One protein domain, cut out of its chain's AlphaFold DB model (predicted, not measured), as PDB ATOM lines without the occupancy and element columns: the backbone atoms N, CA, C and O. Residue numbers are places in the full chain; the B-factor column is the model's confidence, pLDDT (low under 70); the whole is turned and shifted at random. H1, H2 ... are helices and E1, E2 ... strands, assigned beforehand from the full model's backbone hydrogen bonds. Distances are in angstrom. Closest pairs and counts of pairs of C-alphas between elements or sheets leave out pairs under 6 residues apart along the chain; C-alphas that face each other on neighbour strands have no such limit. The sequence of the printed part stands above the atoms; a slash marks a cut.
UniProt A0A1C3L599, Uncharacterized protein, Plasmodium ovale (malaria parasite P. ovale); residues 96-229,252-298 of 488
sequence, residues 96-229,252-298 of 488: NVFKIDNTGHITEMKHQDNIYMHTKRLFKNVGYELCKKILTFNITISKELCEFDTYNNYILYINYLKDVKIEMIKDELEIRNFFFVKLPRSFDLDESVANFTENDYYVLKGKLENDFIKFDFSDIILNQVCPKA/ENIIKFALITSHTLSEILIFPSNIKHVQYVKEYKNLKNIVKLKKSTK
ATOM      1  N   ASN A  96     -25.322 -11.019  -5.865       91.12
ATOM      2  CA  ASN A  96     -24.757 -10.242  -6.970       91.12
ATOM      3  C   ASN A  96     -25.863  -9.420  -7.647       91.12
ATOM      4  O   ASN A  96     -26.977  -9.907  -7.852       91.12
ATOM      5  N   VAL A  97     -25.574  -8.160  -7.989       91.50
ATOM      6  CA  VAL A  97     -26.546  -7.231  -8.595       91.50
ATOM      7  C   VAL A  97     -26.039  -6.761  -9.952       91.50
ATOM      8  O   VAL A  97     -25.213  -5.855 -10.047       91.50
ATOM      9  N   PHE A  98     -26.594  -7.351 -11.003       90.69
ATOM     10  CA  PHE A  98     -26.346  -6.964 -12.382       90.69
ATOM     11  C   PHE A  98     -27.194  -5.735 -12.727       90.69
ATOM     12  O   PHE A  98     -28.412  -5.707 -12.507       90.69
ATOM     13  N   LYS A  99     -26.553  -4.697 -13.270       86.88
ATOM     14  CA  LYS A  99     -27.256  -3.617 -13.974       86.88
ATOM     15  C   LYS A  99     -27.614  -4.133 -15.363       86.88
ATOM     16  O   LYS A  99     -26.803  -4.822 -15.971       86.88
ATOM     17  N   ILE A 100     -28.809  -3.808 -15.836       88.62
ATOM     18  CA  ILE A 100     -29.307  -4.241 -17.138       88.62
ATOM     19  C   ILE A 100     -29.503  -3.009 -18.016       88.62
ATOM     20  O   ILE A 100     -30.140  -2.043 -17.593       88.62
ATOM     21  N   ASP A 101     -28.982  -3.065 -19.241       84.50
ATOM     22  CA  ASP A 101     -29.252  -2.046 -20.249       84.50
ATOM     23  C   ASP A 101     -30.718  -2.133 -20.681       84.50
ATOM     24  O   ASP A 101     -31.213  -3.201 -21.058       84.50
ATOM     25  N   ASN A 102     -31.426  -1.004 -20.599       85.75
ATOM     26  CA  ASN A 102     -32.859  -0.925 -20.859       85.75
ATOM     27  C   ASN A 102     -33.229   0.300 -21.707       85.75
ATOM     28  O   ASN A 102     -32.675   1.388 -21.542       85.75
ATOM     29  N   THR A 103     -34.242   0.149 -22.554       82.06
ATOM     30  CA  THR A 103     -34.759   1.181 -23.463       82.06
ATOM     31  C   THR A 103     -36.284   1.164 -23.475       82.06
ATOM     32  O   THR A 103     -36.905   0.111 -23.585       82.06
ATOM     33  N   GLY A 104     -36.906   2.337 -23.336       78.56
ATOM     34  CA  GLY A 104     -38.345   2.487 -23.556       78.56
ATOM     35  C   GLY A 104     -38.633   2.792 -25.017       78.56
ATOM     36  O   GLY A 104     -37.958   3.636 -25.603       78.56
ATOM     37  N   HIS A 105     -39.651   2.141 -25.564       77.56
ATOM     38  CA  HIS A 105     -40.152   2.337 -26.920       77.56
ATOM     39  C   HIS A 105     -41.645   2.667 -26.906       77.56
ATOM     40  O   HIS A 105     -42.352   2.324 -25.956       77.56
ATOM     41  N   ILE A 106     -42.143   3.310 -27.963       81.12
ATOM     42  CA  ILE A 106     -43.575   3.557 -28.169       81.12
ATOM     43  C   ILE A 106     -43.924   3.055 -29.564       81.12
ATOM     44  O   ILE A 106     -43.605   3.732 -30.536       81.12
ATOM     45  N   THR A 107     -44.580   1.897 -29.666       73.94
ATOM     46  CA  THR A 107     -44.783   1.262 -30.973       73.94
ATOM     47  C   THR A 107     -45.691   2.093 -31.875       73.94
ATOM     48  O   THR A 107     -46.785   2.506 -31.455       73.94
ATOM     49  N   GLU A 108     -45.288   2.291 -33.126       70.19
ATOM     50  CA  GLU A 108     -46.111   2.946 -34.132       70.19
ATOM     51  C   GLU A 108     -47.269   2.043 -34.571       70.19
ATOM     52  O   GLU A 108     -47.104   0.879 -34.928       70.19
ATOM     53  N   MET A 109     -48.483   2.594 -34.592       66.44
ATOM     54  CA  MET A 109     -49.713   1.836 -34.866       66.44
ATOM     55  C   MET A 109     -49.973   1.626 -36.373       66.44
ATOM     56  O   MET A 109     -51.114   1.412 -36.772       66.44
ATOM     57  N   LYS A 110     -48.929   1.728 -37.210       65.25
ATOM     58  CA  LYS A 110     -49.007   1.588 -38.676       65.25
ATOM     59  C   LYS A 110     -49.146   0.123 -39.108       65.25
ATOM     60  O   LYS A 110     -49.891  -0.162 -40.040       65.25
ATOM     61  N   HIS A 111     -48.483  -0.798 -38.406       67.81
ATOM     62  CA  HIS A 111     -48.547  -2.237 -38.673       67.81
ATOM     63  C   HIS A 111     -49.458  -2.941 -37.660       67.81
ATOM     64  O   HIS A 111     -49.223  -2.891 -36.453       67.81
ATOM     65  N   GLN A 112     -50.503  -3.621 -38.149       72.75
ATOM     66  CA  GLN A 112     -51.446  -4.358 -37.292       72.75
ATOM     67  C   GLN A 112     -50.818  -5.604 -36.646       72.75
ATOM     68  O   GLN A 112     -51.303  -6.064 -35.614       72.75
ATOM     69  N   ASP A 113     -49.723  -6.113 -37.214       80.75
ATOM     70  CA  ASP A 113     -48.984  -7.282 -36.730       80.75
ATOM     71  C   ASP A 113     -47.685  -6.933 -35.993       80.75
ATOM     72  O   ASP A 113     -46.844  -7.802 -35.773       80.75
ATOM     73  N   ASN A 114     -47.547  -5.680 -35.539       87.62
ATOM     74  CA  ASN A 114     -46.519  -5.331 -34.562       87.62
ATOM     75  C   ASN A 114     -46.772  -6.039 -33.215       87.62
ATOM     76  O   ASN A 114     -47.882  -6.486 -32.899       87.62
ATOM     77  N   ILE A 115     -45.728  -6.112 -32.388       90.25
ATOM     78  CA  ILE A 115     -45.759  -6.853 -31.122       90.25
ATOM     79  C   ILE A 115     -46.872  -6.388 -30.169       90.25
ATOM     80  O   ILE A 115     -47.550  -7.229 -29.589       90.25
ATOM     81  N   TYR A 116     -47.144  -5.084 -30.061       90.25
ATOM     82  CA  TYR A 116     -48.211  -4.559 -29.199       90.25
ATOM     83  C   TYR A 116     -49.605  -5.041 -29.640       90.25
ATOM     84  O   TYR A 116     -50.380  -5.554 -28.826       90.25
ATOM     85  N   MET A 117     -49.923  -4.902 -30.928       89.44
ATOM     86  CA  MET A 117     -51.217  -5.301 -31.491       89.44
ATOM     87  C   MET A 117     -51.394  -6.826 -31.506       89.44
ATOM     88  O   MET A 117     -52.520  -7.320 -31.407       89.44
ATOM     89  N   HIS A 118     -50.299  -7.584 -31.583       91.44
ATOM     90  CA  HIS A 118     -50.301  -9.037 -31.428       91.44
ATOM     91  C   HIS A 118     -50.561  -9.467 -29.977       91.44
ATOM     92  O   HIS A 118     -51.519 -10.195 -29.715       91.44
ATOM     93  N   THR A 119     -49.814  -8.932 -28.999       92.44
ATOM     94  CA  THR A 119     -50.049  -9.203 -27.565       92.44
ATOM     95  C   THR A 119     -51.475  -8.821 -27.147       92.44
ATOM     96  O   THR A 119     -52.116  -9.564 -26.406       92.44
ATOM     97  N   LYS A 120     -52.020  -7.708 -27.665       91.62
ATOM     98  CA  LYS A 120     -53.408  -7.279 -27.411       91.62
ATOM     99  C   LYS A 120     -54.463  -8.213 -28.029       91.62
ATOM    100  O   LYS A 120     -55.555  -8.320 -27.473       91.62
ATOM    101  N   ARG A 121     -54.162  -8.899 -29.141       91.31
ATOM    102  CA  ARG A 121     -55.047  -9.915 -29.748       91.31
ATOM    103  C   ARG A 121     -55.061 -11.219 -28.953       91.31
ATOM    104  O   ARG A 121     -56.149 -11.726 -28.691       91.31
ATOM    105  N   LEU A 122     -53.887 -11.717 -28.550       92.31
ATOM    106  CA  LEU A 122     -53.749 -12.901 -27.691       92.31
ATOM    107  C   LEU A 122     -54.467 -12.670 -26.351       92.31
ATOM    108  O   LEU A 122     -55.493 -13.275 -26.049       92.31
ATOM    109  N   PHE A 123     -54.005 -11.682 -25.586       91.19
ATOM    110  CA  PHE A 123     -54.457 -11.426 -24.219       91.19
ATOM    111  C   PHE A 123     -55.711 -10.537 -24.140       91.19
ATOM    112  O   PHE A 123     -55.900  -9.790 -23.181       91.19
ATOM    113  N   LYS A 124     -56.618 -10.639 -25.120       87.00
ATOM    114  CA  LYS A 124     -57.855  -9.835 -25.207       87.00
ATOM    115  C   LYS A 124     -58.774  -9.932 -23.975       87.00
ATOM    116  O   LYS A 124     -59.544  -9.015 -23.711       87.00
ATOM    117  N   ASN A 125     -58.689 -11.029 -23.217       85.62
ATOM    118  CA  ASN A 125     -59.574 -11.337 -22.088       85.62
ATOM    119  C   ASN A 125     -59.058 -10.844 -20.716       85.62
ATOM    120  O   ASN A 125     -59.708 -11.106 -19.709       85.62
ATOM    121  N   VAL A 126     -57.917 -10.142 -20.625       85.56
ATOM    122  CA  VAL A 126     -57.287  -9.805 -19.320       85.56
ATOM    123  C   VAL A 126     -57.981  -8.694 -18.515       85.56
ATOM    124  O   VAL A 126     -57.522  -8.347 -17.432       85.56
ATOM    125  N   GLY A 127     -59.085  -8.133 -19.014       82.81
ATOM    126  CA  GLY A 127     -59.920  -7.171 -18.280       82.81
ATOM    127  C   GLY A 127     -59.390  -5.731 -18.224       82.81
ATOM    128  O   GLY A 127     -59.997  -4.889 -17.569       82.81
ATOM    129  N   TYR A 128     -58.288  -5.417 -18.909       86.69
ATOM    130  CA  TYR A 128     -57.754  -4.057 -19.027       86.69
ATOM    131  C   TYR A 128     -56.988  -3.850 -20.338       86.69
ATOM    132  O   TYR A 128     -56.469  -4.793 -20.931       86.69
ATOM    133  N   GLU A 129     -56.866  -2.594 -20.775       88.62
ATOM    134  CA  GLU A 129     -56.096  -2.251 -21.971       88.62
ATOM    135  C   GLU A 129     -54.578  -2.240 -21.706       88.62
ATOM    136  O   GLU A 129     -54.087  -1.602 -20.765       88.62
ATOM    137  N   LEU A 130     -53.838  -2.954 -22.562       90.50
ATOM    138  CA  LEU A 130     -52.376  -2.943 -22.627       90.50
ATOM    139  C   LEU A 130     -51.866  -1.626 -23.224       90.50
ATOM    140  O   LEU A 130     -52.515  -1.036 -24.079       90.50
ATOM    141  N   CYS A 131     -50.678  -1.191 -22.817       87.75
ATOM    142  CA  CYS A 131     -50.041   0.006 -23.344       87.75
ATOM    143  C   CYS A 131     -49.160  -0.295 -24.560       87.75
ATOM    144  O   CYS A 131     -48.376  -1.240 -24.546       87.75
ATOM    145  N   LYS A 132     -49.184   0.603 -25.553       85.38
ATOM    146  CA  LYS A 132     -48.221   0.626 -26.672       85.38
ATOM    147  C   LYS A 132     -46.804   1.095 -26.294       85.38
ATOM    148  O   LYS A 132     -45.929   1.184 -27.148       85.38
ATOM    149  N   LYS A 133     -46.586   1.460 -25.026       85.06
ATOM    150  CA  LYS A 133     -45.263   1.744 -24.458       85.06
ATOM    151  C   LYS A 133     -44.647   0.441 -23.956       85.06
ATOM    152  O   LYS A 133     -45.185  -0.169 -23.030       85.06
ATOM    153  N   ILE A 134     -43.520   0.055 -24.542       87.06
ATOM    154  CA  ILE A 134     -42.818  -1.203 -24.272       87.06
ATOM    155  C   ILE A 134     -41.469  -0.882 -23.629       87.06
ATOM    156  O   ILE A 134     -40.767   0.018 -24.083       87.06
ATOM    157  N   LEU A 135     -41.085  -1.618 -22.586       88.31
ATOM    158  CA  LEU A 135     -39.726  -1.571 -22.050       88.31
ATOM    159  C   LEU A 135     -38.950  -2.769 -22.595       88.31
ATOM    160  O   LEU A 135     -39.237  -3.904 -22.224       88.31
ATOM    161  N   THR A 136     -37.967  -2.529 -23.457       90.00
ATOM    162  CA  THR A 136     -36.998  -3.557 -23.847       90.00
ATOM    163  C   THR A 136     -35.772  -3.525 -22.951       90.00
ATOM    164  O   THR A 136     -35.357  -2.463 -22.483       90.00
ATOM    165  N   PHE A 137     -35.179  -4.690 -22.703       91.25
ATOM    166  CA  PHE A 137     -33.958  -4.800 -21.911       91.25
ATOM    167  C   PHE A 137     -33.132  -6.036 -22.272       91.25
ATOM    168  O   PHE A 137     -33.667  -7.034 -22.756       91.25
ATOM    169  N   ASN A 138     -31.826  -5.954 -22.026       91.44
ATOM    170  CA  ASN A 138     -30.842  -6.944 -22.454       91.44
ATOM    171  C   ASN A 138     -30.229  -7.674 -21.251       91.44
ATOM    172  O   ASN A 138     -29.651  -7.037 -20.371       91.44
ATOM    173  N   ILE A 139     -30.308  -9.007 -21.224       93.06
ATOM    174  CA  ILE A 139     -29.602  -9.840 -20.241       93.06
ATOM    175  C   ILE A 139     -28.407 -10.506 -20.922       93.06
ATOM    176  O   ILE A 139     -28.577 -11.307 -21.841       93.06
ATOM    177  N   THR A 140     -27.201 -10.184 -20.458       90.38
ATOM    178  CA  THR A 140     -25.957 -10.795 -20.942       90.38
ATOM    179  C   THR A 140     -25.716 -12.132 -20.241       90.38
ATOM    180  O   THR A 140     -25.634 -12.171 -19.011       90.38
ATOM    181  N   ILE A 141     -25.572 -13.220 -21.001       89.94
ATOM    182  CA  ILE A 141     -25.160 -14.524 -20.469       89.94
ATOM    183  C   ILE A 141     -23.701 -14.414 -20.011       89.94
ATOM    184  O   ILE A 141     -22.825 -13.995 -20.767       89.94
ATOM    185  N   SER A 142     -23.426 -14.801 -18.768       87.88
ATOM    186  CA  SER A 142     -22.080 -14.800 -18.193       87.88
ATOM    187  C   SER A 142     -21.927 -15.923 -17.170       87.88
ATOM    188  O   SER A 142     -22.920 -16.414 -16.622       87.88
ATOM    189  N   LYS A 143     -20.679 -16.312 -16.866       86.00
ATOM    190  CA  LYS A 143     -20.400 -17.299 -15.809       86.00
ATOM    191  C   LYS A 143     -20.969 -16.828 -14.467       86.00
ATOM    192  O   LYS A 143     -21.711 -17.566 -13.839       86.00
ATOM    193  N   GLU A 144     -20.741 -15.572 -14.084       86.75
ATOM    194  CA  GLU A 144     -21.301 -14.997 -12.848       86.75
ATOM    195  C   GLU A 144     -22.832 -15.085 -12.772       86.75
ATOM    196  O   GLU A 144     -23.385 -15.296 -11.686       86.75
ATOM    197  N   LEU A 145     -23.528 -14.943 -13.908       90.19
ATOM    198  CA  LEU A 145     -24.978 -15.073 -13.966       90.19
ATOM    199  C   LEU A 145     -25.419 -16.536 -13.826       90.19
ATOM    200  O   LEU A 145     -26.255 -16.807 -12.968       90.19
ATOM    201  N   CYS A 146     -24.851 -17.470 -14.592       90.44
ATOM    202  CA  CYS A 146     -25.406 -18.824 -14.762       90.44
ATOM    203  C   CYS A 146     -24.722 -19.951 -13.967       90.44
ATOM    204  O   CYS A 146     -25.278 -21.033 -13.831       90.44
ATOM    205  N   GLU A 147     -23.545 -19.718 -13.394       87.12
ATOM    206  CA  GLU A 147     -22.867 -20.675 -12.508       87.12
ATOM    207  C   GLU A 147     -23.713 -20.928 -11.240       87.12
ATOM    208  O   GLU A 147     -24.048 -19.980 -10.526       87.12
ATOM    209  N   PHE A 148     -24.073 -22.184 -10.954       87.38
ATOM    210  CA  PHE A 148     -24.976 -22.571  -9.853       87.38
ATOM    211  C   PHE A 148     -26.370 -21.912  -9.908       87.38
ATOM    212  O   PHE A 148     -26.921 -21.511  -8.877       87.38
ATOM    213  N   ASP A 149     -26.947 -21.748 -11.099       85.25
ATOM    214  CA  ASP A 149     -28.251 -21.101 -11.282       85.25
ATOM    215  C   ASP A 149     -29.393 -21.765 -10.492       85.25
ATOM    216  O   ASP A 149     -30.139 -21.073  -9.798       85.25
ATOM    217  N   THR A 150     -29.467 -23.095 -10.479       88.69
ATOM    218  CA  THR A 150     -30.444 -23.876  -9.698       88.69
ATOM    219  C   THR A 150     -30.406 -23.595  -8.189       88.69
ATOM    220  O   THR A 150     -31.448 -23.656  -7.530       88.69
ATOM    221  N   TYR A 151     -29.248 -23.225  -7.634       88.81
ATOM    222  CA  TYR A 151     -29.046 -22.902  -6.212       88.81
ATOM    223  C   TYR A 151     -29.405 -21.445  -5.852       88.81
ATOM    224  O   TYR A 151     -29.368 -21.046  -4.681       88.81
ATOM    225  N   ASN A 152     -29.750 -20.627  -6.848       91.44
ATOM    226  CA  ASN A 152     -30.006 -19.200  -6.705       91.44
ATOM    227  C   ASN A 152     -31.464 -18.836  -7.028       91.44
ATOM    228  O   ASN A 152     -32.150 -19.501  -7.796       91.44
ATOM    229  N   ASN A 153     -31.927 -17.737  -6.435       94.62
ATOM    230  CA  ASN A 153     -33.120 -17.019  -6.869       94.62
ATOM    231  C   ASN A 153     -32.689 -15.794  -7.678       94.62
ATOM    232  O   ASN A 153     -31.737 -15.101  -7.296       94.62
ATOM    233  N   TYR A 154     -33.424 -15.491  -8.745       96.56
ATOM    234  CA  TYR A 154     -33.175 -14.347  -9.616       96.56
ATOM    235  C   TYR A 154     -34.340 -13.378  -9.535       96.56
ATOM    236  O   TYR A 154     -35.469 -13.712  -9.873       96.56
ATOM    237  N   ILE A 155     -34.066 -12.160  -9.084       96.31
ATOM    238  CA  ILE A 155     -35.089 -11.154  -8.825       96.31
ATOM    239  C   ILE A 155     -34.853  -9.945  -9.725       96.31
ATOM    240  O   ILE A 155     -33.839  -9.253  -9.582       96.31
ATOM    241  N   LEU A 156     -35.802  -9.666 -10.617       95.44
ATOM    242  CA  LEU A 156     -35.788  -8.455 -11.432       95.44
ATOM    243  C   LEU A 156     -36.410  -7.302 -10.634       95.44
ATOM    244  O   LEU A 156     -37.507  -7.429 -10.090       95.44
ATOM    245  N   TYR A 157     -35.716  -6.170 -10.582       92.56
ATOM    246  CA  TYR A 157     -36.202  -4.917 -10.009       92.56
ATOM    247  C   TYR A 157     -36.307  -3.867 -11.113       92.56
ATOM    248  O   TYR A 157     -35.350  -3.652 -11.857       92.56
ATOM    249  N   ILE A 158     -37.447  -3.184 -11.174       89.12
ATOM    250  CA  ILE A 158     -37.717  -2.078 -12.096       89.12
ATOM    251  C   ILE A 158     -38.060  -0.846 -11.246       89.12
ATOM    252  O   ILE A 158     -38.963  -0.900 -10.410       89.12
ATOM    253  N   ASN A 159     -37.308   0.249 -11.394       82.38
ATOM    254  CA  ASN A 159     -37.587   1.500 -10.671       82.38
ATOM    255  C   ASN A 159     -38.948   2.087 -11.114       82.38
ATOM    256  O   ASN A 159     -39.271   2.020 -12.299       82.38
ATOM    257  N   TYR A 160     -39.683   2.746 -10.212       79.12
ATOM    258  CA  TYR A 160     -40.908   3.496 -10.544       79.12
ATOM    259  C   TYR A 160     -40.786   5.006 -10.252       79.12
ATOM    260  O   TYR A 160     -39.833   5.461  -9.613       79.12
ATOM    261  N   LEU A 161     -41.751   5.799 -10.733       73.31
ATOM    262  CA  LEU A 161     -41.823   7.248 -10.503       73.31
ATOM    263  C   LEU A 161     -42.198   7.596  -9.051       73.31
ATOM    264  O   LEU A 161     -43.308   7.321  -8.599       73.31
ATOM    265  N   LYS A 162     -41.290   8.270  -8.337       68.44
ATOM    266  CA  LYS A 162     -41.444   8.622  -6.910       68.44
ATOM    267  C   LYS A 162     -42.615   9.559  -6.595       68.44
ATOM    268  O   LYS A 162     -43.062   9.579  -5.453       68.44
ATOM    269  N   ASP A 163     -43.105  10.302  -7.585       71.62
ATOM    270  CA  ASP A 163     -44.189  11.280  -7.421       71.62
ATOM    271  C   ASP A 163     -45.596  10.636  -7.440       71.62
ATOM    272  O   ASP A 163     -46.605  11.323  -7.269       71.62
ATOM    273  N   VAL A 164     -45.686   9.313  -7.637       74.25
ATOM    274  CA  VAL A 164     -46.941   8.545  -7.610       74.25
ATOM    275  C   VAL A 164     -47.226   8.018  -6.196       74.25
ATOM    276  O   VAL A 164     -46.332   7.538  -5.498       74.25
ATOM    277  N   LYS A 165     -48.497   8.072  -5.769       83.31
ATOM    278  CA  LYS A 165     -48.943   7.544  -4.466       83.31
ATOM    279  C   LYS A 165     -48.700   6.036  -4.361       83.31
ATOM    280  O   LYS A 165     -49.116   5.280  -5.234       83.31
ATOM    281  N   ILE A 166     -48.096   5.601  -3.256       84.50
ATOM    282  CA  ILE A 166     -47.738   4.197  -2.993       84.50
ATOM    283  C   ILE A 166     -48.967   3.278  -2.995       84.50
ATOM    284  O   ILE A 166     -48.870   2.126  -3.406       84.50
ATOM    285  N   GLU A 167     -50.113   3.785  -2.549       87.81
ATOM    286  CA  GLU A 167     -51.396   3.080  -2.507       87.81
ATOM    287  C   GLU A 167     -51.852   2.737  -3.930       87.81
ATOM    288  O   GLU A 167     -51.959   1.564  -4.265       87.81
ATOM    289  N   MET A 168     -51.931   3.743  -4.809       86.12
ATOM    290  CA  MET A 168     -52.290   3.573  -6.222       86.12
ATOM    291  C   MET A 168     -51.391   2.556  -6.942       86.12
ATOM    292  O   MET A 168     -51.876   1.793  -7.768       86.12
ATOM    293  N   ILE A 169     -50.089   2.512  -6.627       87.81
ATOM    294  CA  ILE A 169     -49.179   1.516  -7.216       87.81
ATOM    295  C   ILE A 169     -49.531   0.099  -6.737       87.81
ATOM    296  O   ILE A 169     -49.456  -0.835  -7.528       87.81
ATOM    297  N   LYS A 170     -49.918  -0.089  -5.469       90.00
ATOM    298  CA  LYS A 170     -50.327  -1.405  -4.947       90.00
ATOM    299  C   LYS A 170     -51.635  -1.870  -5.573       90.00
ATOM    300  O   LYS A 170     -51.667  -2.982  -6.085       90.00
ATOM    301  N   ASP A 171     -52.654  -1.015  -5.589       90.44
ATOM    302  CA  ASP A 171     -53.978  -1.327  -6.141       90.44
ATOM    303  C   ASP A 171     -53.858  -1.779  -7.614       90.44
ATOM    304  O   ASP A 171     -54.428  -2.783  -8.044       90.44
ATOM    305  N   GLU A 172     -53.017  -1.079  -8.382       90.38
ATOM    306  CA  GLU A 172     -52.683  -1.402  -9.771       90.38
ATOM    307  C   GLU A 172     -51.894  -2.721  -9.922       90.38
ATOM    308  O   GLU A 172     -52.164  -3.495 -10.845       90.38
ATOM    309  N   LEU A 173     -50.954  -3.013  -9.012       92.00
ATOM    310  CA  LEU A 173     -50.176  -4.263  -8.984       92.00
ATOM    311  C   LEU A 173     -50.986  -5.493  -8.540       92.00
ATOM    312  O   LEU A 173     -50.666  -6.613  -8.944       92.00
ATOM    313  N   GLU A 174     -52.015  -5.317  -7.710       90.06
ATOM    314  CA  GLU A 174     -52.892  -6.415  -7.294       90.06
ATOM    315  C   GLU A 174     -53.766  -6.898  -8.454       90.06
ATOM    316  O   GLU A 174     -53.937  -8.107  -8.637       90.06
ATOM    317  N   ILE A 175     -54.276  -5.974  -9.270       87.56
ATOM    318  CA  ILE A 175     -55.180  -6.286 -10.382       87.56
ATOM    319  C   ILE A 175     -54.400  -6.767 -11.614       87.56
ATOM    320  O   ILE A 175     -54.775  -7.778 -12.214       87.56
ATOM    321  N   ARG A 176     -53.329  -6.065 -12.010       90.00
ATOM    322  CA  ARG A 176     -52.782  -6.157 -13.375       90.00
ATOM    323  C   ARG A 176     -51.445  -6.899 -13.470       90.00
ATOM    324  O   ARG A 176     -50.602  -6.860 -12.578       90.00
ATOM    325  N   ASN A 177     -51.249  -7.552 -14.612       93.00
ATOM    326  CA  ASN A 177     -50.083  -8.375 -14.922       93.00
ATOM    327  C   ASN A 177     -49.067  -7.657 -15.827       93.00
ATOM    328  O   ASN A 177     -49.350  -6.649 -16.487       93.00
ATOM    329  N   PHE A 178     -47.887  -8.258 -15.896       93.88
ATOM    330  CA  PHE A 178     -46.762  -7.892 -16.738       93.88
ATOM    331  C   PHE A 178     -46.441  -9.045 -17.683       93.88
ATOM    332  O   PHE A 178     -46.285 -10.179 -17.236       93.88
ATOM    333  N   PHE A 179     -46.343  -8.748 -18.972       95.62
ATOM    334  CA  PHE A 179     -46.120  -9.715 -20.038       95.62
ATOM    335  C   PHE A 179     -44.676  -9.565 -20.514       95.62
ATOM    336  O   PHE A 179     -44.333  -8.557 -21.137       95.62
ATOM    337  N   PHE A 180     -43.831 -10.537 -20.177       96.25
ATOM    338  CA  PHE A 180     -42.432 -10.596 -20.598       96.25
ATOM    339  C   PHE A 180     -42.278 -11.613 -21.732       96.25
ATOM    340  O   PHE A 180     -42.677 -12.761 -21.565       96.25
ATOM    341  N   VAL A 181     -41.671 -11.223 -22.852       96.06
ATOM    342  CA  VAL A 181     -41.410 -12.115 -24.000       96.06
ATOM    343  C   VAL A 181     -39.972 -11.960 -24.491       96.06
ATOM    344  O   VAL A 181     -39.421 -10.855 -24.491       96.06
ATOM    345  N   LYS A 182     -39.348 -13.077 -24.876       95.06
ATOM    346  CA  LYS A 182     -38.002 -13.117 -25.461       95.06
ATOM    347  C   LYS A 182     -38.077 -12.733 -26.938       95.06
ATOM    348  O   LYS A 182     -38.870 -13.298 -27.685       95.06
ATOM    349  N   LEU A 183     -37.253 -11.780 -27.362       93.25
ATOM    350  CA  LEU A 183     -37.216 -11.299 -28.741       93.25
ATOM    351  C   LEU A 183     -36.075 -11.965 -29.531       93.25
ATOM    352  O   LEU A 183     -34.956 -12.032 -29.018       93.25
ATOM    353  N   PRO A 184     -36.305 -12.378 -30.794       90.88
ATOM    354  CA  PRO A 184     -35.232 -12.738 -31.722       90.88
ATOM    355  C   PRO A 184     -34.210 -11.602 -31.903       90.88
ATOM    356  O   PRO A 184     -34.570 -10.424 -31.839       90.88
ATOM    357  N   ARG A 185     -32.941 -11.938 -32.197       83.25
ATOM    358  CA  ARG A 185     -31.829 -10.962 -32.328       83.25
ATOM    359  C   ARG A 185     -32.159  -9.758 -33.217       83.25
ATOM    360  O   ARG A 185     -31.848  -8.627 -32.857       83.25
ATOM    361  N   SER A 186     -32.768 -10.016 -34.373       85.81
ATOM    362  CA  SER A 186     -33.110  -9.023 -35.395       85.81
ATOM    363  C   SER A 186     -34.536  -8.472 -35.270       85.81
ATOM    364  O   SER A 186     -35.011  -7.838 -36.203       85.81
ATOM    365  N   PHE A 187     -35.242  -8.738 -34.165       89.38
ATOM    366  CA  PHE A 187     -36.628  -8.304 -34.003       89.38
ATOM    367  C   PHE A 187     -36.700  -6.808 -33.678       89.38
ATOM    368  O   PHE A 187     -36.319  -6.371 -32.579       89.38
ATOM    369  N   ASP A 188     -37.215  -6.044 -34.634       87.19
ATOM    370  CA  ASP A 188     -37.604  -4.649 -34.471       87.19
ATOM    371  C   ASP A 188     -39.039  -4.532 -33.924       87.19
ATOM    372  O   ASP A 188     -39.883  -5.383 -34.185       87.19
ATOM    373  N   LEU A 189     -39.326  -3.505 -33.123       86.50
ATOM    374  CA  LEU A 189     -40.615  -3.378 -32.434       86.50
ATOM    375  C   LEU A 189     -41.739  -2.799 -33.312       86.50
ATOM    376  O   LEU A 189     -42.909  -3.009 -32.981       86.50
ATOM    377  N   ASP A 190     -41.391  -2.090 -34.388       79.69
ATOM    378  CA  ASP A 190     -42.325  -1.437 -35.311       79.69
ATOM    379  C   ASP A 190     -42.394  -2.154 -36.666       79.69
ATOM    380  O   ASP A 190     -43.488  -2.307 -37.213       79.69
ATOM    381  N   GLU A 191     -41.251  -2.615 -37.189       83.75
ATOM    382  CA  GLU A 191     -41.151  -3.226 -38.523       83.75
ATOM    383  C   GLU A 191     -41.371  -4.750 -38.535       83.75
ATOM    384  O   GLU A 191     -41.796  -5.302 -39.551       83.75
ATOM    385  N   SER A 192     -41.080  -5.468 -37.438       87.31
ATOM    386  CA  SER A 192     -41.154  -6.940 -37.436       87.31
ATOM    387  C   SER A 192     -42.553  -7.475 -37.131       87.31
ATOM    388  O   SER A 192     -43.190  -7.107 -36.141       87.31
ATOM    389  N   VAL A 193     -42.996  -8.432 -37.952       88.19
ATOM    390  CA  VAL A 193     -44.229  -9.203 -37.739       88.19
ATOM    391  C   VAL A 193     -44.067 -10.105 -36.513       88.19
ATOM    392  O   VAL A 193     -43.203 -10.982 -36.478       88.19
ATOM    393  N   ALA A 194     -44.915  -9.908 -35.506       90.00
ATOM    394  CA  ALA A 194     -44.936 -10.714 -34.295       90.00
ATOM    395  C   ALA A 194     -45.709 -12.027 -34.512       90.00
ATOM    396  O   ALA A 194     -46.878 -12.016 -34.886       90.00
ATOM    397  N   ASN A 195     -45.065 -13.161 -34.230       90.50
ATOM    398  CA  ASN A 195     -45.618 -14.511 -34.414       90.50
ATOM    399  C   ASN A 195     -45.641 -15.359 -33.123       90.50
ATOM    400  O   ASN A 195     -45.869 -16.564 -33.182       90.50
ATOM    401  N   PHE A 196     -45.416 -14.731 -31.965       93.12
ATOM    402  CA  PHE A 196     -45.371 -15.376 -30.645       93.12
ATOM    403  C   PHE A 196     -46.691 -16.081 -30.278       93.12
ATOM    404  O   PHE A 196     -47.773 -15.570 -30.571       93.12
ATOM    405  N   THR A 197     -46.615 -17.206 -29.575       92.75
ATOM    406  CA  THR A 197     -47.758 -17.894 -28.955       92.75
ATOM    407  C   THR A 197     -47.967 -17.417 -27.514       92.75
ATOM    408  O   THR A 197     -47.116 -16.724 -26.963       92.75
ATOM    409  N   GLU A 198     -49.070 -17.795 -26.857       89.94
ATOM    410  CA  GLU A 198     -49.271 -17.482 -25.428       89.94
ATOM    411  C   GLU A 198     -48.175 -18.084 -24.529       89.94
ATOM    412  O   GLU A 198     -47.777 -17.453 -23.553       89.94
ATOM    413  N   ASN A 199     -47.630 -19.251 -24.898       91.38
ATOM    414  CA  ASN A 199     -46.579 -19.953 -24.149       91.38
ATOM    415  C   ASN A 199     -45.212 -19.245 -24.191       91.38
ATOM    416  O   ASN A 199     -44.353 -19.537 -23.360       91.38
ATOM    417  N   ASP A 200     -45.004 -18.322 -25.134       93.81
ATOM    418  CA  ASP A 200     -43.771 -17.532 -25.237       93.81
ATOM    419  C   ASP A 200     -43.754 -16.335 -24.260       93.81
ATOM    420  O   ASP A 200     -42.717 -15.688 -24.083       93.81
ATOM    421  N   TYR A 201     -44.890 -16.037 -23.611       95.25
ATOM    422  CA  TYR A 201     -45.021 -14.959 -22.631       95.25
ATOM    423  C   TYR A 201     -44.987 -15.478 -21.194       95.25
ATOM    424  O   TYR A 201     -45.836 -16.252 -20.754       95.25
ATOM    425  N   TYR A 202     -44.085 -14.915 -20.397       95.62
ATOM    426  CA  TYR A 202     -44.105 -15.052 -18.949       95.62
ATOM    427  C   TYR A 202     -44.988 -13.951 -18.357       95.62
ATOM    428  O   TYR A 202     -44.647 -12.764 -18.400       95.62
ATOM    429  N   VAL A 203     -46.145 -14.349 -17.822       94.94
ATOM    430  CA  VAL A 203     -47.150 -13.442 -17.252       94.94
ATOM    431  C   VAL A 203     -46.964 -13.356 -15.737       94.94
ATOM    432  O   VAL A 203     -47.349 -14.260 -14.997       94.94
ATOM    433  N   LEU A 204     -46.356 -12.268 -15.261       95.06
ATOM    434  CA  LEU A 204     -45.954 -12.095 -13.861       95.06
ATOM    435  C   LEU A 204     -46.741 -10.976 -13.161       95.06
ATOM    436  O   LEU A 204     -47.104  -9.973 -13.778       95.06
ATOM    437  N   LYS A 205     -46.937 -11.101 -11.842       92.38
ATOM    438  CA  LYS A 205     -47.390  -9.995 -10.979       92.38
ATOM    439  C   LYS A 205     -46.212  -9.366 -10.245       92.38
ATOM    440  O   LYS A 205     -45.417 -10.067  -9.616       92.38
ATOM    441  N   GLY A 206     -46.115  -8.041 -10.321       91.12
ATOM    442  CA  GLY A 206     -45.100  -7.271  -9.606       91.12
ATOM    443  C   GLY A 206     -45.439  -7.118  -8.122       91.12
ATOM    444  O   GLY A 206     -46.605  -7.064  -7.740       91.12
ATOM    445  N   LYS A 207     -44.417  -7.020  -7.271       92.56
ATOM    446  CA  LYS A 207     -44.549  -6.721  -5.834       92.56
ATOM    447  C   LYS A 207     -43.788  -5.439  -5.509       92.56
ATOM    448  O   LYS A 207     -42.689  -5.239  -6.014       92.56
ATOM    449  N   LEU A 208     -44.346  -4.565  -4.678       89.69
ATOM    450  CA  LEU A 208     -43.693  -3.300  -4.328       89.69
ATOM    451  C   LEU A 208     -42.662  -3.510  -3.205       89.69
ATOM    452  O   LEU A 208     -43.019  -3.974  -2.122       89.69
ATOM    453  N   GLU A 209     -41.397  -3.146  -3.433       85.12
ATOM    454  CA  GLU A 209     -40.331  -3.214  -2.426       85.12
ATOM    455  C   GLU A 209     -39.477  -1.934  -2.448       85.12
ATOM    456  O   GLU A 209     -38.576  -1.770  -3.272       85.12
ATOM    457  N   ASN A 210     -39.734  -1.030  -1.496       80.31
ATOM    458  CA  ASN A 210     -39.150   0.318  -1.446       80.31
ATOM    459  C   ASN A 210     -39.438   1.097  -2.747       80.31
ATOM    460  O   ASN A 210     -40.593   1.181  -3.137       80.31
ATOM    461  N   ASP A 211     -38.409   1.631  -3.413       78.44
ATOM    462  CA  ASP A 211     -38.489   2.410  -4.664       78.44
ATOM    463  C   ASP A 211     -38.573   1.544  -5.947       78.44
ATOM    464  O   ASP A 211     -38.328   2.031  -7.056       78.44
ATOM    465  N   PHE A 212     -38.854   0.244  -5.813       86.44
ATOM    466  CA  PHE A 212     -38.788  -0.725  -6.911       86.44
ATOM    467  C   PHE A 212     -40.043  -1.597  -6.988       86.44
ATOM    468  O   PHE A 212     -40.591  -2.015  -5.966       86.44
ATOM    469  N   ILE A 213     -40.444  -1.942  -8.211       90.81
ATOM    470  CA  ILE A 213     -41.357  -3.053  -8.483       90.81
ATOM    471  C   ILE A 213     -40.511  -4.296  -8.767       90.81
ATOM    472  O   ILE A 213     -39.542  -4.252  -9.527       90.81
ATOM    473  N   LYS A 214     -40.855  -5.390  -8.093       93.50
ATOM    474  CA  LYS A 214     -40.083  -6.624  -7.973       93.50
ATOM    475  C   LYS A 214     -40.800  -7.788  -8.639       93.50
ATOM    476  O   LYS A 214     -41.982  -8.011  -8.376       93.50
ATOM    477  N   PHE A 215     -40.055  -8.573  -9.402       95.31
ATOM    478  CA  PHE A 215     -40.513  -9.792 -10.059       95.31
ATOM    479  C   PHE A 215     -39.610 -10.951  -9.654       95.31
ATOM    480  O   PHE A 215     -38.390 -10.778  -9.570       95.31
ATOM    481  N   ASP A 216     -40.194 -12.124  -9.424       95.06
ATOM    482  CA  ASP A 216     -39.403 -13.350  -9.481       95.06
ATOM    483  C   ASP A 216     -39.134 -13.655 -10.955       95.06
ATOM    484  O   ASP A 216     -40.049 -13.635 -11.776       95.06
ATOM    485  N   PHE A 217     -37.866 -13.834 -11.293       96.12
ATOM    486  CA  PHE A 217     -37.371 -14.047 -12.649       96.12
ATOM    487  C   PHE A 217     -36.622 -15.382 -12.762       96.12
ATOM    488  O   PHE A 217     -36.068 -15.682 -13.817       96.12
ATOM    489  N   SER A 218     -36.606 -16.185 -11.690       95.19
ATOM    490  CA  SER A 218     -35.837 -17.430 -11.585       95.19
ATOM    491  C   SER A 218     -36.159 -18.398 -12.725       95.19
ATOM    492  O   SER A 218     -35.250 -18.820 -13.437       95.19
ATOM    493  N   ASP A 219     -37.442 -18.647 -12.994       92.56
ATOM    494  CA  ASP A 219     -37.872 -19.559 -14.063       92.56
ATOM    495  C   ASP A 219     -37.511 -19.055 -15.468       92.56
ATOM    496  O   ASP A 219     -37.240 -19.862 -16.359       92.56
ATOM    497  N   ILE A 220     -37.466 -17.733 -15.674       94.38
ATOM    498  CA  ILE A 220     -37.053 -17.122 -16.946       94.38
ATOM    499  C   ILE A 220     -35.547 -17.284 -17.134       94.38
ATOM    500  O   ILE A 220     -35.102 -17.659 -18.217       94.38
ATOM    501  N   ILE A 221     -34.750 -17.056 -16.085       93.94
ATOM    502  CA  ILE A 221     -33.302 -17.259 -16.161       93.94
ATOM    503  C   ILE A 221     -32.978 -18.732 -16.450       93.94
ATOM    504  O   ILE A 221     -32.267 -19.001 -17.415       93.94
ATOM    505  N   LEU A 222     -33.574 -19.666 -15.702       90.81
ATOM    506  CA  LEU A 222     -33.337 -21.113 -15.820       90.81
ATOM    507  C   LEU A 222     -33.813 -21.732 -17.149       90.81
ATOM    508  O   LEU A 222     -33.266 -22.744 -17.583       90.81
ATOM    509  N   ASN A 223     -34.849 -21.176 -17.793       88.94
ATOM    510  CA  ASN A 223     -35.397 -21.748 -19.032       88.94
ATOM    511  C   ASN A 223     -35.021 -20.997 -20.313       88.94
ATOM    512  O   ASN A 223     -35.048 -21.616 -21.375       88.94
ATOM    513  N   GLN A 224     -34.718 -19.697 -20.241       89.12
ATOM    514  CA  GLN A 224     -34.553 -18.848 -21.429       89.12
ATOM    515  C   GLN A 224     -33.191 -18.173 -21.550       89.12
ATOM    516  O   GLN A 224     -32.861 -17.762 -22.666       89.12
ATOM    517  N   VAL A 225     -32.436 -18.017 -20.454       90.25
ATOM    518  CA  VAL A 225     -31.182 -17.240 -20.430       90.25
ATOM    519  C   VAL A 225     -29.965 -18.113 -20.183       90.25
ATOM    520  O   VAL A 225     -29.023 -18.072 -20.970       90.25
ATOM    521  N   CYS A 226     -29.966 -18.894 -19.108       89.12
ATOM    522  CA  CYS A 226     -28.877 -19.813 -18.837       89.12
ATOM    523  C   CYS A 226     -29.025 -21.055 -19.727       89.12
ATOM    524  O   CYS A 226     -30.131 -21.590 -19.854       89.12
ATOM    525  N   PRO A 227     -27.948 -21.497 -20.404       75.12
ATOM    526  CA  PRO A 227     -28.003 -22.708 -21.207       75.12
ATOM    527  C   PRO A 227     -28.273 -23.886 -20.275       75.12
ATOM    528  O   PRO A 227     -27.577 -24.054 -19.272       75.12
ATOM    529  N   LYS A 228     -29.274 -24.710 -20.603       66.94
ATOM    530  CA  LYS A 228     -29.571 -25.909 -19.817       66.94
ATOM    531  C   LYS A 228     -28.323 -26.783 -19.777       66.94
ATOM    532  O   LYS A 228     -27.832 -27.203 -20.824       66.94
ATOM    533  N   ALA A 229     -27.832 -27.056 -18.571       50.91
ATOM    534  CA  ALA A 229     -26.757 -28.006 -18.355       50.91
ATOM    535  C   ALA A 229     -27.256 -29.408 -18.737       50.91
ATOM    536  O   ALA A 229     -27.836 -30.129 -17.926       50.91
ATOM    537  N   GLU A 252     -26.241 -16.808 -28.084       60.34
ATOM    538  CA  GLU A 252     -26.554 -15.393 -27.951       60.34
ATOM    539  C   GLU A 252     -26.154 -14.916 -26.560       60.34
ATOM    540  O   GLU A 252     -26.950 -14.916 -25.630       60.34
ATOM    541  N   ASN A 253     -24.899 -14.468 -26.448       80.19
ATOM    542  CA  ASN A 253     -24.333 -13.870 -25.238       80.19
ATOM    543  C   ASN A 253     -25.165 -12.695 -24.695       80.19
ATOM    544  O   ASN A 253     -24.927 -12.272 -23.573       80.19
ATOM    545  N   ILE A 254     -26.114 -12.156 -25.466       87.88
ATOM    546  CA  ILE A 254     -27.086 -11.147 -25.044       87.88
ATOM    547  C   ILE A 254     -28.474 -11.590 -25.504       87.88
ATOM    548  O   ILE A 254     -28.690 -11.790 -26.698       87.88
ATOM    549  N   ILE A 255     -29.421 -11.672 -24.571       91.75
ATOM    550  CA  ILE A 255     -30.826 -11.981 -24.843       91.75
ATOM    551  C   ILE A 255     -31.682 -10.743 -24.573       91.75
ATOM    552  O   ILE A 255     -31.656 -10.171 -23.480       91.75
ATOM    553  N   LYS A 256     -32.449 -10.343 -25.588       93.88
ATOM    554  CA  LYS A 256     -33.350  -9.187 -25.576       93.88
ATOM    555  C   LYS A 256     -34.740  -9.630 -25.109       93.88
ATOM    556  O   LYS A 256     -35.317 -10.556 -25.673       93.88
ATOM    557  N   PHE A 257     -35.299  -8.953 -24.114       94.88
ATOM    558  CA  PHE A 257     -36.688  -9.121 -23.680       94.88
ATOM    559  C   PHE A 257     -37.502  -7.864 -23.985       94.88
ATOM    560  O   PHE A 257     -36.968  -6.755 -23.936       94.88
ATOM    561  N   ALA A 258     -38.798  -8.036 -24.243       93.94
ATOM    562  CA  ALA A 258     -39.800  -6.975 -24.188       93.94
ATOM    563  C   ALA A 258     -40.715  -7.169 -22.976       93.94
ATOM    564  O   ALA A 258     -41.131  -8.287 -22.673       93.94
ATOM    565  N   LEU A 259     -41.052  -6.061 -22.317       93.94
ATOM    566  CA  LEU A 259     -42.040  -5.970 -21.251       93.94
ATOM    567  C   LEU A 259     -43.210  -5.090 -21.691       93.94
ATOM    568  O   LEU A 259     -43.032  -3.906 -21.992       93.94
ATOM    569  N   ILE A 260     -44.408  -5.669 -21.652       92.81
ATOM    570  CA  ILE A 260     -45.685  -5.009 -21.930       92.81
ATOM    571  C   ILE A 260     -46.553  -5.088 -20.664       92.81
ATOM    572  O   ILE A 260     -46.548  -6.082 -19.941       92.81
ATOM    573  N   THR A 261     -47.304  -4.032 -20.362       92.81
ATOM    574  CA  THR A 261     -48.296  -4.013 -19.272       92.81
ATOM    575  C   THR A 261     -49.386  -2.984 -19.586       92.81
ATOM    576  O   THR A 261     -49.389  -2.388 -20.662       92.81
ATOM    577  N   SER A 262     -50.333  -2.790 -18.673       90.69
ATOM    578  CA  SER A 262     -51.413  -1.803 -18.775       90.69
ATOM    579  C   SER A 262     -50.930  -0.361 -18.963       90.69
ATOM    580  O   SER A 262     -49.796  -0.028 -18.617       90.69
ATOM    581  N   HIS A 263     -51.820   0.523 -19.423       85.75
ATOM    582  CA  HIS A 263     -51.544   1.964 -19.471       85.75
ATOM    583  C   HIS A 263     -51.066   2.540 -18.126       85.75
ATOM    584  O   HIS A 263     -49.996   3.139 -18.098       85.75
ATOM    585  N   THR A 264     -51.776   2.319 -17.013       84.50
ATOM    586  CA  THR A 264     -51.408   2.925 -15.719       84.50
ATOM    587  C   THR A 264     -50.028   2.476 -15.234       84.50
ATOM    588  O   THR A 264     -49.176   3.311 -14.938       84.50
ATOM    589  N   LEU A 265     -49.762   1.162 -15.199       87.19
ATOM    590  CA  LEU A 265     -48.458   0.640 -14.766       87.19
ATOM    591  C   LEU A 265     -47.328   1.042 -15.723       87.19
ATOM    592  O   LEU A 265     -46.211   1.303 -15.279       87.19
ATOM    593  N   SER A 266     -47.620   1.151 -17.021       84.88
ATOM    594  CA  SER A 266     -46.661   1.643 -18.008       84.88
ATOM    595  C   SER A 266     -46.369   3.140 -17.837       84.88
ATOM    596  O   SER A 266     -45.237   3.558 -18.032       84.88
ATOM    597  N   GLU A 267     -47.306   3.966 -17.370       76.44
ATOM    598  CA  GLU A 267     -47.002   5.361 -17.008       76.44
ATOM    599  C   GLU A 267     -46.240   5.494 -15.681       76.44
ATOM    600  O   GLU A 267     -45.406   6.387 -15.554       76.44
ATOM    601  N   ILE A 268     -46.457   4.578 -14.731       76.62
ATOM    602  CA  ILE A 268     -45.742   4.505 -13.441       76.62
ATOM    603  C   ILE A 268     -44.264   4.083 -13.607       76.62
ATOM    604  O   ILE A 268     -43.422   4.459 -12.787       76.62
ATOM    605  N   LEU A 269     -43.943   3.312 -14.655       74.44
ATOM    606  CA  LEU A 269     -42.623   2.698 -14.886       74.44
ATOM    607  C   LEU A 269     -41.897   3.198 -16.148       74.44
ATOM    608  O   LEU A 269     -40.683   3.392 -16.140       74.44
ATOM    609  N   ILE A 270     -42.631   3.368 -17.247       63.06
ATOM    610  CA  ILE A 270     -42.138   3.526 -18.625       63.06
ATOM    611  C   ILE A 270     -42.518   4.933 -19.121       63.06
ATOM    612  O   ILE A 270     -43.202   5.125 -20.127       63.06
ATOM    613  N   PHE A 271     -41.995   5.931 -18.401       59.66
ATOM    614  CA  PHE A 271     -42.067   7.375 -18.675       59.66
ATOM    615  C   PHE A 271     -43.478   8.005 -18.551       59.66
ATOM    616  O   PHE A 271     -44.448   7.484 -19.104       59.66
ATOM    617  N   PRO A 272     -43.621   9.192 -17.922       50.28
ATOM    618  CA  PRO A 272     -44.865   9.960 -17.988       50.28
ATOM    619  C   PRO A 272     -45.236  10.291 -19.441       50.28
ATOM    620  O   PRO A 272     -44.387  10.718 -20.220       50.28
ATOM    621  N   SER A 273     -46.512  10.162 -19.811       41.88
ATOM    622  CA  SER A 273     -47.026  10.645 -21.108       41.88
ATOM    623  C   SER A 273     -46.992  12.171 -21.251       41.88
ATOM    624  O   SER A 273     -46.949  12.683 -22.365       41.88
ATOM    625  N   ASN A 274     -47.007  12.900 -20.131       45.62
ATOM    626  CA  ASN A 274     -47.252  14.341 -20.076       45.62
ATOM    627  C   ASN A 274     -46.072  15.143 -19.486       45.62
ATOM    628  O   ASN A 274     -46.268  16.012 -18.636       45.62
ATOM    629  N   ILE A 275     -44.834  14.895 -19.935       46.75
ATOM    630  CA  ILE A 275     -43.676  15.725 -19.540       46.75
ATOM    631  C   ILE A 275     -43.719  17.086 -20.262       46.75
ATOM    632  O   ILE A 275     -42.976  17.341 -21.204       46.75
ATOM    633  N   LYS A 276     -44.576  17.999 -19.789       40.56
ATOM    634  CA  LYS A 276     -44.686  19.372 -20.323       40.56
ATOM    635  C   LYS A 276     -43.462  20.252 -20.023       40.56
ATOM    636  O   LYS A 276     -43.296  21.300 -20.640       40.56
ATOM    637  N   HIS A 277     -42.594  19.836 -19.098       39.38
ATOM    638  CA  HIS A 277     -41.422  20.603 -18.669       39.38
ATOM    639  C   HIS A 277     -40.164  19.727 -18.593       39.38
ATOM    640  O   HIS A 277     -39.942  18.997 -17.628       39.38
ATOM    641  N   VAL A 278     -39.287  19.873 -19.594       41.31
ATOM    642  CA  VAL A 278     -38.003  19.150 -19.735       41.31
ATOM    643  C   VAL A 278     -37.064  19.346 -18.528       41.31
ATOM    644  O   VAL A 278     -36.172  18.534 -18.291       41.31
ATOM    645  N   GLN A 279     -37.266  20.394 -17.724       41.03
ATOM    646  CA  GLN A 279     -36.465  20.659 -16.525       41.03
ATOM    647  C   GLN A 279     -36.582  19.551 -15.464       41.03
ATOM    648  O   GLN A 279     -35.551  19.162 -14.924       41.03
ATOM    649  N   TYR A 280     -37.761  18.951 -15.250       45.19
ATOM    650  CA  TYR A 280     -37.899  17.821 -14.314       45.19
ATOM    651  C   TYR A 280     -37.081  16.599 -14.768       45.19
ATOM    652  O   TYR A 280     -36.464  15.918 -13.953       45.19
ATOM    653  N   VAL A 281     -36.954  16.369 -16.082       47.31
ATOM    654  CA  VAL A 281     -36.114  15.285 -16.637       47.31
ATOM    655  C   VAL A 281     -34.634  15.447 -16.246       47.31
ATOM    656  O   VAL A 281     -33.917  14.455 -16.128       47.31
ATOM    657  N   LYS A 282     -34.170  16.680 -15.983       42.50
ATOM    658  CA  LYS A 282     -32.798  16.944 -15.512       42.50
ATOM    659  C   LYS A 282     -32.563  16.542 -14.052       42.50
ATOM    660  O   LYS A 282     -31.407  16.351 -13.677       42.50
ATOM    661  N   GLU A 283     -33.615  16.386 -13.249       44.66
ATOM    662  CA  GLU A 283     -33.527  15.789 -11.907       44.66
ATOM    663  C   GLU A 283     -33.545  14.255 -11.997       44.66
ATOM    664  O   GLU A 283     -32.763  13.575 -11.330       44.66
ATOM    665  N   TYR A 284     -34.313  13.711 -12.946       51.06
ATOM    666  CA  TYR A 284     -34.345  12.295 -13.332       51.06
ATOM    667  C   TYR A 284     -33.075  11.803 -14.086       51.06
ATOM    668  O   TYR A 284     -33.144  10.941 -14.967       51.06
ATOM    669  N   LYS A 285     -31.876  12.262 -13.682       40.88
ATOM    670  CA  LYS A 285     -30.544  11.885 -14.224       40.88
ATOM    671  C   LYS A 285     -30.275  10.374 -14.339       40.88
ATOM    672  O   LYS A 285     -29.384   9.973 -15.080       40.88
ATOM    673  N   ASN A 286     -31.028   9.543 -13.618       42.00
ATOM    674  CA  ASN A 286     -30.827   8.095 -13.515       42.00
ATOM    675  C   ASN A 286     -31.760   7.246 -14.409       42.00
ATOM    676  O   ASN A 286     -31.721   6.021 -14.313       42.00
ATOM    677  N   LEU A 287     -32.559   7.847 -15.306       50.03
ATOM    678  CA  LEU A 287     -33.481   7.126 -16.213       50.03
ATOM    679  C   LEU A 287     -32.816   6.102 -17.159       50.03
ATOM    680  O   LEU A 287     -33.513   5.300 -17.771       50.03
ATOM    681  N   LYS A 288     -31.481   6.083 -17.267       47.41
ATOM    682  CA  LYS A 288     -30.729   5.059 -18.020       47.41
ATOM    683  C   LYS A 288     -30.440   3.765 -17.236       47.41
ATOM    684  O   LYS A 288     -29.771   2.894 -17.763       47.41
ATOM    685  N   ASN A 289     -30.852   3.655 -15.969       51.81
ATOM    686  CA  ASN A 289     -30.611   2.483 -15.108       51.81
ATOM    687  C   ASN A 289     -31.903   2.114 -14.344       51.81
ATOM    688  O   ASN A 289     -31.973   2.213 -13.111       51.81
ATOM    689  N   ILE A 290     -32.956   1.758 -15.087       70.25
ATOM    690  CA  ILE A 290     -34.280   1.424 -14.536       70.25
ATOM    691  C   ILE A 290     -34.326  -0.042 -14.093       70.25
ATOM    692  O   ILE A 290     -34.886  -0.327 -13.035       70.25
ATOM    693  N   VAL A 291     -33.714  -0.945 -14.863       86.44
ATOM    694  CA  VAL A 291     -33.769  -2.397 -14.644       86.44
ATOM    695  C   VAL A 291     -32.499  -2.912 -13.955       86.44
ATOM    696  O   VAL A 291     -31.377  -2.515 -14.277       86.44
ATOM    697  N   LYS A 292     -32.671  -3.812 -12.983       91.38
ATOM    698  CA  LYS A 292     -31.587  -4.523 -12.284       91.38
ATOM    699  C   LYS A 292     -31.987  -5.975 -12.060       91.38
ATOM    700  O   LYS A 292     -33.127  -6.230 -11.681       91.38
ATOM    701  N   LEU A 293     -31.050  -6.905 -12.198       94.94
ATOM    702  CA  LEU A 293     -31.249  -8.312 -11.853       94.94
ATOM    703  C   LEU A 293     -30.372  -8.668 -10.657       94.94
ATOM    704  O   LEU A 293     -29.153  -8.519 -10.699       94.94
ATOM    705  N   LYS A 294     -30.993  -9.136  -9.577       95.06
ATOM    706  CA  LYS A 294     -30.292  -9.641  -8.397       95.06
ATOM    707  C   LYS A 294     -30.286 -11.162  -8.429       95.06
ATOM    708  O   LYS A 294     -31.351 -11.765  -8.342       95.06
ATOM    709  N   LYS A 295     -29.099 -11.758  -8.481       95.06
ATOM    710  CA  LYS A 295     -28.874 -13.169  -8.155       95.06
ATOM    711  C   LYS A 295     -28.620 -13.265  -6.653       95.06
ATOM    712  O   LYS A 295     -27.837 -12.479  -6.120       95.06
ATOM    713  N   SER A 296     -29.292 -14.177  -5.962       93.94
ATOM    714  CA  SER A 296     -29.089 -14.395  -4.524       93.94
ATOM    715  C   SER A 296     -29.260 -15.858  -4.146       93.94
ATOM    716  O   SER A 296     -30.276 -16.454  -4.513       93.94
ATOM    717  N   THR A 297     -28.322 -16.405  -3.375       90.62
ATOM    718  CA  THR A 297     -28.341 -17.808  -2.937       90.62
ATOM    719  C   THR A 297     -29.631 -18.132  -2.180       90.62
ATOM    720  O   THR A 297     -30.084 -17.347  -1.337       90.62
ATOM    721  N   LYS A 298     -30.242 -19.290  -2.459       90.19
ATOM    722  CA  LYS A 298     -31.476 -19.704  -1.778       90.19
ATOM    723  C   LYS A 298     -31.260 -19.886  -0.272       90.19
ATOM    724  O   LYS A 298     -30.167 -20.191   0.211       90.19
TER     725      LYS A 298
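Overview. This is residues 96 to 229 and 252 to 298 of the 488 residues of an uncharacterized protein of Plasmodium ovale (malaria parasite P. ovale) (UniProt A0A1C3L599). Look for two strongly twisted sheets of five strands, partly face to face with their strands crossed, as a sandwich. H1 covers the outer face of the sheet E2 E3 E9 E5 E6, H4 and H5 pack beside its strands, H3 packs on H5, and residues 274 to 283, with H6, stick out. There are 181 residues printed, with six named helices and ten named strands in the order E1 E2 H1 E3 H2 E4 H3 E5 E6 E7 E8 H4 E9 H5 H6 E10; the class is mixed, helices and strands. The other sheet's order is E1 E10 E4 E8 E7, and both are antiparallel throughout. The whole is compact, with a radius of gyration of the C-alphas of 16.3 A and spans of 48 by 36 by 30 A.

Along the chain. Find C-alpha 96 at (-24.757, -10.242, -6.970), where E1, residues 96 to 99, begins; it runs on into E2, 101 to 106, at 41 degrees. Next come H1, 115 to 122, E3, 133 to 140 and 23.3 A long, H2, 143 to 146, E4, 152 to 159 and 22.4 A, and H3, 166 to 175 and 14.8 A. Then read E5, 178 to 183, E6, 201 to 204, E7, 207 to 209, E8, 212 to 216, H4, 218 to 225, E9, 254 to 261 and 23.1 A, H5, 263 to 269, and H6, 278 to 281. E10, 291 to 297 and 20.1 A, ends at C-alpha 297, (-28.341, -17.808, -2.937).

Arrangement. The facing parts of the sheets are 10.3 A centre to centre, their strands at 57 degrees. In one, look for N 98 and O 293 of E1 and E10, 2.8 A, N 155 and O 294 of E4 and E10, 2.8 A, and N 158 and O 213 of E4 and E8, 2.9 A, within hydrogen-bond range. In the other, N 137 and O 257 of E3 and E9 are 3.0 A apart, and N 180 and O 202 of the hairpin E5 and E6 3.0 A. H1 is on this sheet at a height of 9.5 A, on the opposite face from H5; Tyr 116 and Ile 260 of E9 have the closest C-alphas, 7.7 A. H4 is on both sheets, the C-alphas of Ser 218 and Tyr 154 of E4 being closest, 4.5 A. H3 and H5 touch at a steep tilt of 51 degrees, opposite ways, closest at the C-alphas of Glu 172 and Leu 265, 6.9 A. H2 only grazes the sheet E1 E10 E4 E8 E7 with residues 144 to 146. Every O i to N i+4 pair is within hydrogen-bond range in H1, H3, H4 and H5; H2 and H6 are too short for one.

Size, cuts and confidence. The farthest C-alphas, of Ala 229 and His 277, are 50.8 A apart. Residues 230 to 251 are not printed, a gap of 15.8 A between C-alphas 229 and 252. Of the links printed whole, E5 to E6 is long, with 17 residues. Mean pLDDT of the printed part is 82.8; it is under 70 at residues 109 to 111, 162, 228 to 229, 252 and 270 to 289.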